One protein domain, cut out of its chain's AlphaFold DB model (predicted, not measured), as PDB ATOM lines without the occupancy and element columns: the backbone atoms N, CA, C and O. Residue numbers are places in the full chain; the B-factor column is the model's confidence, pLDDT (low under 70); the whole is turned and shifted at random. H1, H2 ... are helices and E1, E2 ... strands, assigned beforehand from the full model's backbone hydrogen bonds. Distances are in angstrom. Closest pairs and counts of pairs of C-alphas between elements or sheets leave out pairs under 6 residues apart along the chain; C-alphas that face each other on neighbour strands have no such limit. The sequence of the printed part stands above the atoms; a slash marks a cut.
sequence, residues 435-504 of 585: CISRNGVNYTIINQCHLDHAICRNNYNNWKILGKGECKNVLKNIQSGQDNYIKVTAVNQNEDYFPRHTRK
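AT A GLANCE: This is residues 435 to 504 of the 585 residues of the protein "Kazal-like domain-containing protein" of Bactrocera dorsalis (UniProt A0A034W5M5). A small, strongly twisted antiparallel sheet, order E2, E1, E3, has H1 along one face and H2 across the opposite face. A long tail leads from H2 to short H3, far from the sheet; residues 491 to 498 stick out. The 70 printed residues, class mixed, hold E1, E2, H1, E3, H2, H3 in order, only just compact, close to loose: radius of gyration of the C-alphas 13.1 A, spans 38 by 25 by 20 A.

IN THESE COORDINATES: E1 is residues 435 to 438, from C-alpha (44.616, 45.818, 11.674); E2 441 to 445; E3 463 to 468, 14.3 A long. H1 is 448 to 457, 14.1 A; H2 471 to 478; H3 500 to 504, ending at C-alpha (58.990, 44.992, 34.796).

HOW THE PARTS SIT: E1 and E2 form a hairpin, N 436 and O 443 2.9 A apart; between E1 and E3, N 437 and O 464 are 2.8 A apart. E2, H1, E3 make a split strand-helix-strand unit, two same-way strands with E1 between, crossover right-handed. H1's height over the sheet is 9.0 A; its closest C-alphas to E2 are Leu 451 and Ile 445, 6.2 A. H2's height is 8.2 A; its closest to E1 are Cys 471 and Cys 435, 4.7 A. Every O i to N i+4 pair is within hydrogen-bond range in H1 and H3, 3 of 4 in H2.

THE WHOLE: The printed part has no cut. The H2 to H3 link is long, 21 residues. Residues 480 to 504 have pLDDT under 70.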
ATOM      1  N   CYS A 435      45.749  46.311  12.433       97.88
ATOM      2  CA  CYS A 435      44.616  45.818  11.674       97.88
ATOM      3  C   CYS A 435      44.234  44.410  12.126       97.88
ATOM      4  O   CYS A 435      45.037  43.470  12.097       97.88
ATOM      5  N   ILE A 436      42.966  44.259  12.484       96.56
ATOM      6  CA  ILE A 436      42.364  43.005  12.922       96.56
ATOM      7  C   ILE A 436      41.090  42.717  12.133       96.56
ATOM      8  O   ILE A 436      40.423  43.631  11.656       96.56
ATOM      9  N   SER A 437      40.719  41.445  12.034       95.25
ATOM     10  CA  SER A 437      39.440  40.991  11.497       95.25
ATOM     11  C   SER A 437      38.624  40.325  12.601       95.25
ATOM     12  O   SER A 437      39.125  39.443  13.303       95.25
ATOM     13  N   ARG A 438      37.363  40.733  12.748       93.25
ATOM     14  CA  ARG A 438      36.372  40.124  13.643       93.25
ATOM     15  C   ARG A 438      35.123  39.836  12.821       93.25
ATOM     16  O   ARG A 438      34.530  40.747  12.253       93.25
ATOM     17  N   ASN A 439      34.736  38.563  12.751       90.50
ATOM     18  CA  ASN A 439      33.566  38.092  11.997       90.50
ATOM     19  C   ASN A 439      33.560  38.551  10.516       90.50
ATOM     20  O   ASN A 439      32.509  38.825   9.950       90.50
ATOM     21  N   GLY A 440      34.743  38.659   9.898       91.81
ATOM     22  CA  GLY A 440      34.923  39.114   8.511       91.81
ATOM     23  C   GLY A 440      35.000  40.634   8.324       91.81
ATOM     24  O   GLY A 440      35.413  41.086   7.258       91.81
ATOM     25  N   VAL A 441      34.673  41.431   9.347       94.19
ATOM     26  CA  VAL A 441      34.805  42.895   9.318       94.19
ATOM     27  C   VAL A 441      36.174  43.299   9.863       94.19
ATOM     28  O   VAL A 441      36.623  42.788  10.890       94.19
ATOM     29  N   ASN A 442      36.846  44.219   9.170       96.00
ATOM     30  CA  ASN A 442      38.212  44.626   9.489       96.00
ATOM     31  C   ASN A 442      38.224  45.955  10.255       96.00
ATOM     32  O   ASN A 442      37.675  46.953   9.786       96.00
ATOM     33  N   TYR A 443      38.877  45.972  11.415       96.44
ATOM     34  CA  TYR A 443      38.951  47.111  12.327       96.44
ATOM     35  C   TYR A 443      40.407  47.518  12.549       96.44
ATOM     36  O   TYR A 443      41.286  46.670  12.684       96.44
ATOM     37  N   THR A 444      40.663  48.823  12.621       97.62
ATOM     38  CA  THR A 444      41.959  49.351  13.069       97.62
ATOM     39  C   THR A 444      41.850  49.705  14.545       97.62
ATOM     40  O   THR A 444      41.027  50.544  14.909       97.62
ATOM     41  N   ILE A 445      42.656  49.064  15.388       97.19
ATOM     42  CA  ILE A 445      42.790  49.409  16.808       97.19
ATOM     43  C   ILE A 445      44.048  50.260  16.992       97.19
ATOM     44  O   ILE A 445      45.048  50.012  16.333       97.19
ATOM     45  N   ILE A 446      43.987  51.260  17.874       97.31
ATOM     46  CA  ILE A 446      45.028  52.284  18.058       97.31
ATOM     47  C   ILE A 446      46.402  51.742  18.491       97.31
ATOM     48  O   ILE A 446      47.407  52.277  18.039       97.31
ATOM     49  N   ASN A 447      46.455  50.704  19.334       96.50
ATOM     50  CA  ASN A 447      47.689  50.017  19.734       96.50
ATOM     51  C   ASN A 447      47.421  48.626  20.336       96.50
ATOM     52  O   ASN A 447      46.271  48.246  20.576       96.50
ATOM     53  N   GLN A 448      48.496  47.873  20.607       94.94
ATOM     54  CA  GLN A 448      48.433  46.523  21.183       94.94
ATOM     55  C   GLN A 448      47.687  46.476  22.523       94.94
ATOM     56  O   GLN A 448      46.888  45.572  22.726       94.94
ATOM     57  N   CYS A 449      47.870  47.459  23.408       94.44
ATOM     58  CA  CYS A 449      47.183  47.460  24.701       94.44
ATOM     59  C   CYS A 449      45.659  47.556  24.523       94.44
ATOM     60  O   CYS A 449      44.907  46.802  25.142       94.44
ATOM     61  N   HIS A 450      45.189  48.428  23.624       94.69
ATOM     62  CA  HIS A 450      43.765  48.514  23.303       94.69
ATOM     63  C   HIS A 450      43.230  47.246  22.610       94.69
ATOM     64  O   HIS A 450      42.047  46.931  22.764       94.69
ATOM     65  N   LEU A 451      44.076  46.498  21.889       94.06
ATOM     66  CA  LEU A 451      43.724  45.193  21.318       94.06
ATOM     67  C   LEU A 451      43.594  44.131  22.418       94.06
ATOM     68  O   LEU A 451      42.565  43.462  22.484       94.06
ATOM     69  N   ASP A 452      44.570  44.031  23.318       89.88
ATOM     70  CA  ASP A 452      44.548  43.104  24.457       89.88
ATOM     71  C   ASP A 452      43.333  43.382  25.362       89.88
ATOM     72  O   ASP A 452      42.614  42.464  25.760       89.88
ATOM     73  N   HIS A 453      43.023  44.662  25.598       89.06
ATOM     74  CA  HIS A 453      41.817  45.106  26.297       89.06
ATOM     75  C   HIS A 453      40.524  44.679  25.575       89.06
ATOM     76  O   HIS A 453      39.588  44.177  26.207       89.06
ATOM     77  N   ALA A 454      40.463  44.830  24.247       89.81
ATOM     78  CA  ALA A 454      39.313  44.411  23.443       89.81
ATOM     79  C   ALA A 454      39.125  42.883  23.435       89.81
ATOM     80  O   ALA A 454      37.990  42.417  23.566       89.81
ATOM     81  N   ILE A 455      40.210  42.109  23.343       89.12
ATOM     82  CA  ILE A 455      40.196  40.640  23.441       89.12
ATOM     83  C   ILE A 455      39.724  40.216  24.837       89.12
ATOM     84  O   ILE A 455      38.791  39.418  24.950       89.12
ATOM     85  N   CYS A 456      40.300  40.800  25.894       85.19
ATOM     86  CA  CYS A 456      39.968  40.491  27.286       85.19
ATOM     87  C   CYS A 456      38.476  40.710  27.585       85.19
ATOM     88  O   CYS A 456      37.842  39.855  28.211       85.19
ATOM     89  N   ARG A 457      37.891  41.804  27.072       83.25
ATOM     90  CA  ARG A 457      36.459  42.118  27.216       83.25
ATOM     91  C   ARG A 457      35.535  41.222  26.375       83.25
ATOM     92  O   ARG A 457      34.369  41.074  26.719       83.25
ATOM     93  N   ASN A 458      36.012  40.644  25.269       82.06
ATOM     94  CA  ASN A 458      35.171  40.001  24.245       82.06
ATOM     95  C   ASN A 458      35.715  38.623  23.803       82.06
ATOM     96  O   ASN A 458      35.948  38.368  22.615       82.06
ATOM     97  N   ASN A 459      35.868  37.714  24.772       72.12
ATOM     98  CA  ASN A 459      36.501  36.394  24.617       72.12
ATOM     99  C   ASN A 459      35.797  35.421  23.641       72.12
ATOM    100  O   ASN A 459      36.411  34.450  23.213       72.12
ATOM    101  N   TYR A 460      34.526  35.649  23.293       70.81
ATOM    102  CA  TYR A 460      33.744  34.762  22.412       70.81
ATOM    103  C   TYR A 460      33.959  34.994  20.908       70.81
ATOM    104  O   TYR A 460      33.366  34.303  20.085       70.81
ATOM    105  N   ASN A 461      34.775  35.977  20.523       76.88
ATOM    106  CA  ASN A 461      34.939  36.352  19.122       76.88
ATOM    107  C   ASN A 461      36.241  35.788  18.552       76.88
ATOM    108  O   ASN A 461      37.299  35.892  19.169       76.88
ATOM    109  N   ASN A 462      36.177  35.265  17.327       84.88
ATOM    110  CA  ASN A 462      37.356  34.842  16.576       84.88
ATOM    111  C   ASN A 462      38.098  36.071  16.023       84.88
ATOM    112  O   ASN A 462      37.932  36.437  14.857       84.88
ATOM    113  N   TRP A 463      38.893  36.720  16.872       91.00
ATOM    114  CA  TRP A 463      39.798  37.801  16.485       91.00
ATOM    115  C   TRP A 463      40.968  37.236  15.658       91.00
ATOM    116  O   TRP A 463      41.676  36.341  16.111       91.00
ATOM    117  N   LYS A 464      41.202  37.766  14.454       94.06
ATOM    118  CA  LYS A 464      42.402  37.472  13.649       94.06
ATOM    119  C   LYS A 464      43.221  38.745  13.481       94.06
ATOM    120  O   LYS A 464      42.663  39.759  13.075       94.06
ATOM    121  N   ILE A 465      44.527  38.704  13.734       95.19
ATOM    122  CA  ILE A 465      45.408  39.836  13.423       95.19
ATOM    123  C   ILE A 465      45.799  39.737  11.948       95.19
ATOM    124  O   ILE A 465      46.335  38.717  11.519       95.19
ATOM    125  N   LEU A 466      45.498  40.779  11.169       95.94
ATOM    126  CA  LEU A 466      45.843  40.851   9.745       95.94
ATOM    127  C   LEU A 466      47.227  41.472   9.527       95.94
ATOM    128  O   LEU A 466      47.918  41.112   8.582       95.94
ATOM    129  N   GLY A 467      47.638  42.397  10.397       96.12
ATOM    130  CA  GLY A 467      48.964  43.010  10.349       96.12
ATOM    131  C   GLY A 467      49.064  44.269  11.205       96.12
ATOM    132  O   GLY A 467      48.060  44.790  11.689       96.12
ATOM    133  N   LYS A 468      50.290  44.770  11.376       97.00
ATOM    134  CA  LYS A 468      50.537  46.102  11.947       97.00
ATOM    135  C   LYS A 468      50.281  47.188  10.899       97.00
ATOM    136  O   LYS A 468      50.530  46.973   9.714       97.00
ATOM    137  N   GLY A 469      49.824  48.350  11.343       96.75
ATOM    138  CA  GLY A 469      49.347  49.446  10.505       96.75
ATOM    139  C   GLY A 469      47.818  49.518  10.419       96.75
ATOM    140  O   GLY A 469      47.094  48.596  10.791       96.75
ATOM    141  N   GLU A 470      47.315  50.627   9.874       97.69
ATOM    142  CA  GLU A 470      45.895  50.783   9.543       97.69
ATOM    143  C   GLU A 470      45.422  49.725   8.537       97.69
ATOM    144  O   GLU A 470      46.120  49.418   7.562       97.69
ATOM    145  N   CYS A 471      44.180  49.252   8.673       97.12
ATOM    146  CA  CYS A 471      43.617  48.269   7.742       97.12
ATOM    147  C   CYS A 471      43.620  48.725   6.280       97.12
ATOM    148  O   CYS A 471      43.804  47.900   5.388       97.12
ATOM    149  N   LYS A 472      43.489  50.029   6.012       96.75
ATOM    150  CA  LYS A 472      43.557  50.588   4.652       96.75
ATOM    151  C   LYS A 472      44.905  50.335   3.962       96.75
ATOM    152  O   LYS A 472      44.952  50.292   2.733       96.75
ATOM    153  N   ASN A 473      45.977  50.170   4.735       95.62
ATOM    154  CA  ASN A 473      47.327  49.925   4.232       95.62
ATOM    155  C   ASN A 473      47.641  48.421   4.256       95.62
ATOM    156  O   ASN A 473      48.102  47.880   3.255       95.62
ATOM    157  N   VAL A 474      47.277  47.724   5.340       95.25
ATOM    158  CA  VAL A 474      47.440  46.264   5.468       95.25
ATOM    159  C   VAL A 474      46.687  45.505   4.365       95.25
ATOM    160  O   VAL A 474      47.269  44.647   3.705       95.25
ATOM    161  N   LEU A 475      45.426  45.856   4.090       94.44
ATOM    162  CA  LEU A 475      44.601  45.157   3.093       94.44
ATOM    163  C   LEU A 475      45.096  45.337   1.650       94.44
ATOM    164  O   LEU A 475      44.917  44.432   0.839       94.44
ATOM    165  N   LYS A 476      45.753  46.461   1.328       94.25
ATOM    166  CA  LYS A 476      46.385  46.664   0.012       94.25
ATOM    167  C   LYS A 476      47.557  45.714  -0.208       94.25
ATOM    168  O   LYS A 476      47.727  45.203  -1.307       94.25
ATOM    169  N   ASN A 477      48.341  45.462   0.839       88.88
ATOM    170  CA  ASN A 477      49.511  44.592   0.758       88.88
ATOM    171  C   ASN A 477      49.104  43.110   0.656       88.88
ATOM    172  O   ASN A 477      49.724  42.354  -0.086       88.88
ATOM    173  N   ILE A 478      48.019  42.705   1.332       85.69
ATOM    174  CA  ILE A 478      47.492  41.326   1.284       85.69
ATOM    175  C   ILE A 478      47.006  40.940  -0.127       85.69
ATOM    176  O   ILE A 478      47.168  39.794  -0.540       85.69
ATOM    177  N   GLN A 479      46.489  41.893  -0.914       73.88
ATOM    178  CA  GLN A 479      46.070  41.646  -2.304       73.88
ATOM    179  C   GLN A 479      47.226  41.255  -3.251       73.88
ATOM    180  O   GLN A 479      46.964  40.864  -4.385       73.88
ATOM    181  N   SER A 480      48.485  41.300  -2.796       66.62
ATOM    182  CA  SER A 480      49.664  40.883  -3.568       66.62
ATOM    183  C   SER A 480      49.980  39.372  -3.516       66.62
ATOM    184  O   SER A 480      50.990  38.959  -4.085       66.62
ATOM    185  N   GLY A 481      49.144  38.541  -2.876       51.66
ATOM    186  CA  GLY A 481      49.122  37.089  -3.134       51.66
ATOM    187  C   GLY A 481      50.039  36.189  -2.291       51.66
ATOM    188  O   GLY A 481      50.563  35.211  -2.820       51.66
ATOM    189  N   GLN A 482      50.222  36.464  -0.993       55.56
ATOM    190  CA  GLN A 482      50.840  35.510  -0.052       55.56
ATOM    191  C   GLN A 482      50.045  35.401   1.261       55.56
ATOM    192  O   GLN A 482      49.980  36.348   2.045       55.56
ATOM    193  N   ASP A 483      49.482  34.216   1.525       52.12
ATOM    194  CA  ASP A 483      48.586  33.912   2.655       52.12
ATOM    195  C   ASP A 483      49.308  33.711   4.008       52.12
ATOM    196  O   ASP A 483      49.121  32.710   4.699       52.12
ATOM    197  N   ASN A 484      50.112  34.685   4.440       55.66
ATOM    198  CA  ASN A 484      50.726  34.684   5.776       55.66
ATOM    199  C   ASN A 484      49.830  35.385   6.815       55.66
ATOM    200  O   ASN A 484      50.104  36.508   7.240       55.66
ATOM    201  N   TYR A 485      48.759  34.715   7.256       58.28
ATOM    202  CA  TYR A 485      47.921  35.184   8.369       58.28
ATOM    203  C   TYR A 485      48.319  34.542   9.710       58.28
ATOM    204  O   TYR A 485      48.366  33.321   9.852       58.28
ATOM    205  N   ILE A 486      48.523  35.359  10.751       59.47
ATOM    206  CA  ILE A 486      48.740  34.857  12.117       59.47
ATOM    207  C   ILE A 486      47.373  34.636  12.775       59.47
ATOM    208  O   ILE A 486      46.700  35.567  13.227       59.47
ATOM    209  N   LYS A 487      46.937  33.374  12.826       51.25
ATOM    210  CA  LYS A 487      45.673  32.980  13.458       51.25
ATOM    211  C   LYS A 487      45.837  32.932  14.982       51.25
ATOM    212  O   LYS A 487      46.216  31.905  15.534       51.25
ATOM    213  N   VAL A 488      45.534  34.038  15.657       54.00
ATOM    214  CA  VAL A 488      45.517  34.102  17.126       54.00
ATOM    215  C   VAL A 488      44.310  33.325  17.657       54.00
ATOM    216  O   VAL A 488      43.167  33.641  17.336       54.00
ATOM    217  N   THR A 489      44.555  32.299  18.469       44.31
ATOM    218  CA  THR A 489      43.524  31.564  19.215       44.31
ATOM    219  C   THR A 489      43.722  31.782  20.709       44.31
ATOM    220  O   THR A 489      44.838  31.696  21.217       44.31
ATOM    221  N   ALA A 490      42.625  32.001  21.440       46.69
ATOM    222  CA  ALA A 490      42.635  32.287  22.882       46.69
ATOM    223  C   ALA A 490      43.147  31.131  23.774       46.69
ATOM    224  O   ALA A 490      43.163  31.258  24.993       46.69
ATOM    225  N   VAL A 491      43.540  29.997  23.186       41.16
ATOM    226  CA  VAL A 491      44.091  28.828  23.892       41.16
ATOM    227  C   VAL A 491      45.615  28.933  24.043       41.16
ATOM    228  O   VAL A 491      46.145  28.525  25.068       41.16
ATOM    229  N   ASN A 492      46.316  29.567  23.094       35.50
ATOM    230  CA  ASN A 492      47.788  29.602  23.055       35.50
ATOM    231  C   ASN A 492      48.408  30.821  23.776       35.50
ATOM    232  O   ASN A 492      49.553  31.173  23.503       35.50
ATOM    233  N   GLN A 493      47.659  31.512  24.645       44.66
ATOM    234  CA  GLN A 493      48.120  32.746  25.313       44.66
ATOM    235  C   GLN A 493      47.903  32.779  26.838       44.66
ATOM    236  O   GLN A 493      48.300  33.751  27.472       44.66
ATOM    237  N   ASN A 494      47.305  31.746  27.446       38.91
ATOM    238  CA  ASN A 494      46.858  31.822  28.848       38.91
ATOM    239  C   ASN A 494      47.948  31.591  29.913       38.91
ATOM    240  O   ASN A 494      47.676  31.856  31.077       38.91
ATOM    241  N   GLU A 495      49.155  31.156  29.536       35.31
ATOM    242  CA  GLU A 495      50.299  30.993  30.458       35.31
ATOM    243  C   GLU A 495      51.441  31.978  30.113       35.31
ATOM    244  O   GLU A 495      51.825  32.808  30.935       35.31
ATOM    245  N   ASP A 496      51.927  31.982  28.863       34.81
ATOM    246  CA  ASP A 496      53.113  32.768  28.468       34.81
ATOM    247  C   ASP A 496      52.869  34.260  28.159       34.81
ATOM    248  O   ASP A 496      53.831  35.014  27.978       34.81
ATOM    249  N   TYR A 497      51.615  34.731  28.101       41.34
ATOM    250  CA  TYR A 497      51.294  36.137  27.790       41.34
ATOM    251  C   TYR A 497      50.866  36.961  29.015       41.34
ATOM    252  O   TYR A 497      49.980  37.816  28.945       41.34
ATOM    253  N   PHE A 498      51.554  36.775  30.145       35.88
ATOM    254  CA  PHE A 498      51.593  37.819  31.172       35.88
ATOM    255  C   PHE A 498      52.222  39.099  30.584       35.88
ATOM    256  O   PHE A 498      53.276  39.018  29.939       35.88
ATOM    257  N   PRO A 499      51.645  40.301  30.798       46.94
ATOM    258  CA  PRO A 499      52.148  41.502  30.143       46.94
ATOM    259  C   PRO A 499      53.599  41.789  30.541       46.94
ATOM    260  O   PRO A 499      53.926  41.895  31.728       46.94
ATOM    261  N   ARG A 500      54.472  42.020  29.548       42.19
ATOM    262  CA  ARG A 500      55.875  42.436  29.780       42.19
ATOM    263  C   ARG A 500      55.981  43.691  30.661       42.19
ATOM    264  O   ARG A 500      57.000  43.900  31.312       42.19
ATOM    265  N   HIS A 501      54.922  44.501  30.708       39.97
ATOM    266  CA  HIS A 501      54.825  45.670  31.575       39.97
ATOM    267  C   HIS A 501      54.655  45.315  33.062       39.97
ATOM    268  O   HIS A 501      55.267  45.961  33.911       39.97
ATOM    269  N   THR A 502      53.888  44.269  33.389       42.84
ATOM    270  CA  THR A 502      53.705  43.797  34.772       42.84
ATOM    271  C   THR A 502      54.956  43.089  35.281       42.84
ATOM    272  O   THR A 502      55.318  43.262  36.440       42.84
ATOM    273  N   ARG A 503      55.666  42.359  34.404       45.59
ATOM    274  CA  ARG A 503      56.947  41.714  34.742       45.59
ATOM    275  C   ARG A 503      58.004  42.747  35.148       45.59
ATOM    276  O   ARG A 503      58.594  42.594  36.206       45.59
ATOM    277  N   LYS A 504      58.123  43.861  34.410       43.25
ATOM    278  CA  LYS A 504      58.990  44.992  34.796       43.25
ATOM    279  C   LYS A 504      58.617  45.622  36.139       43.25
ATOM    280  O   LYS A 504      59.509  45.991  36.889       43.25
TER     281      LYS A 504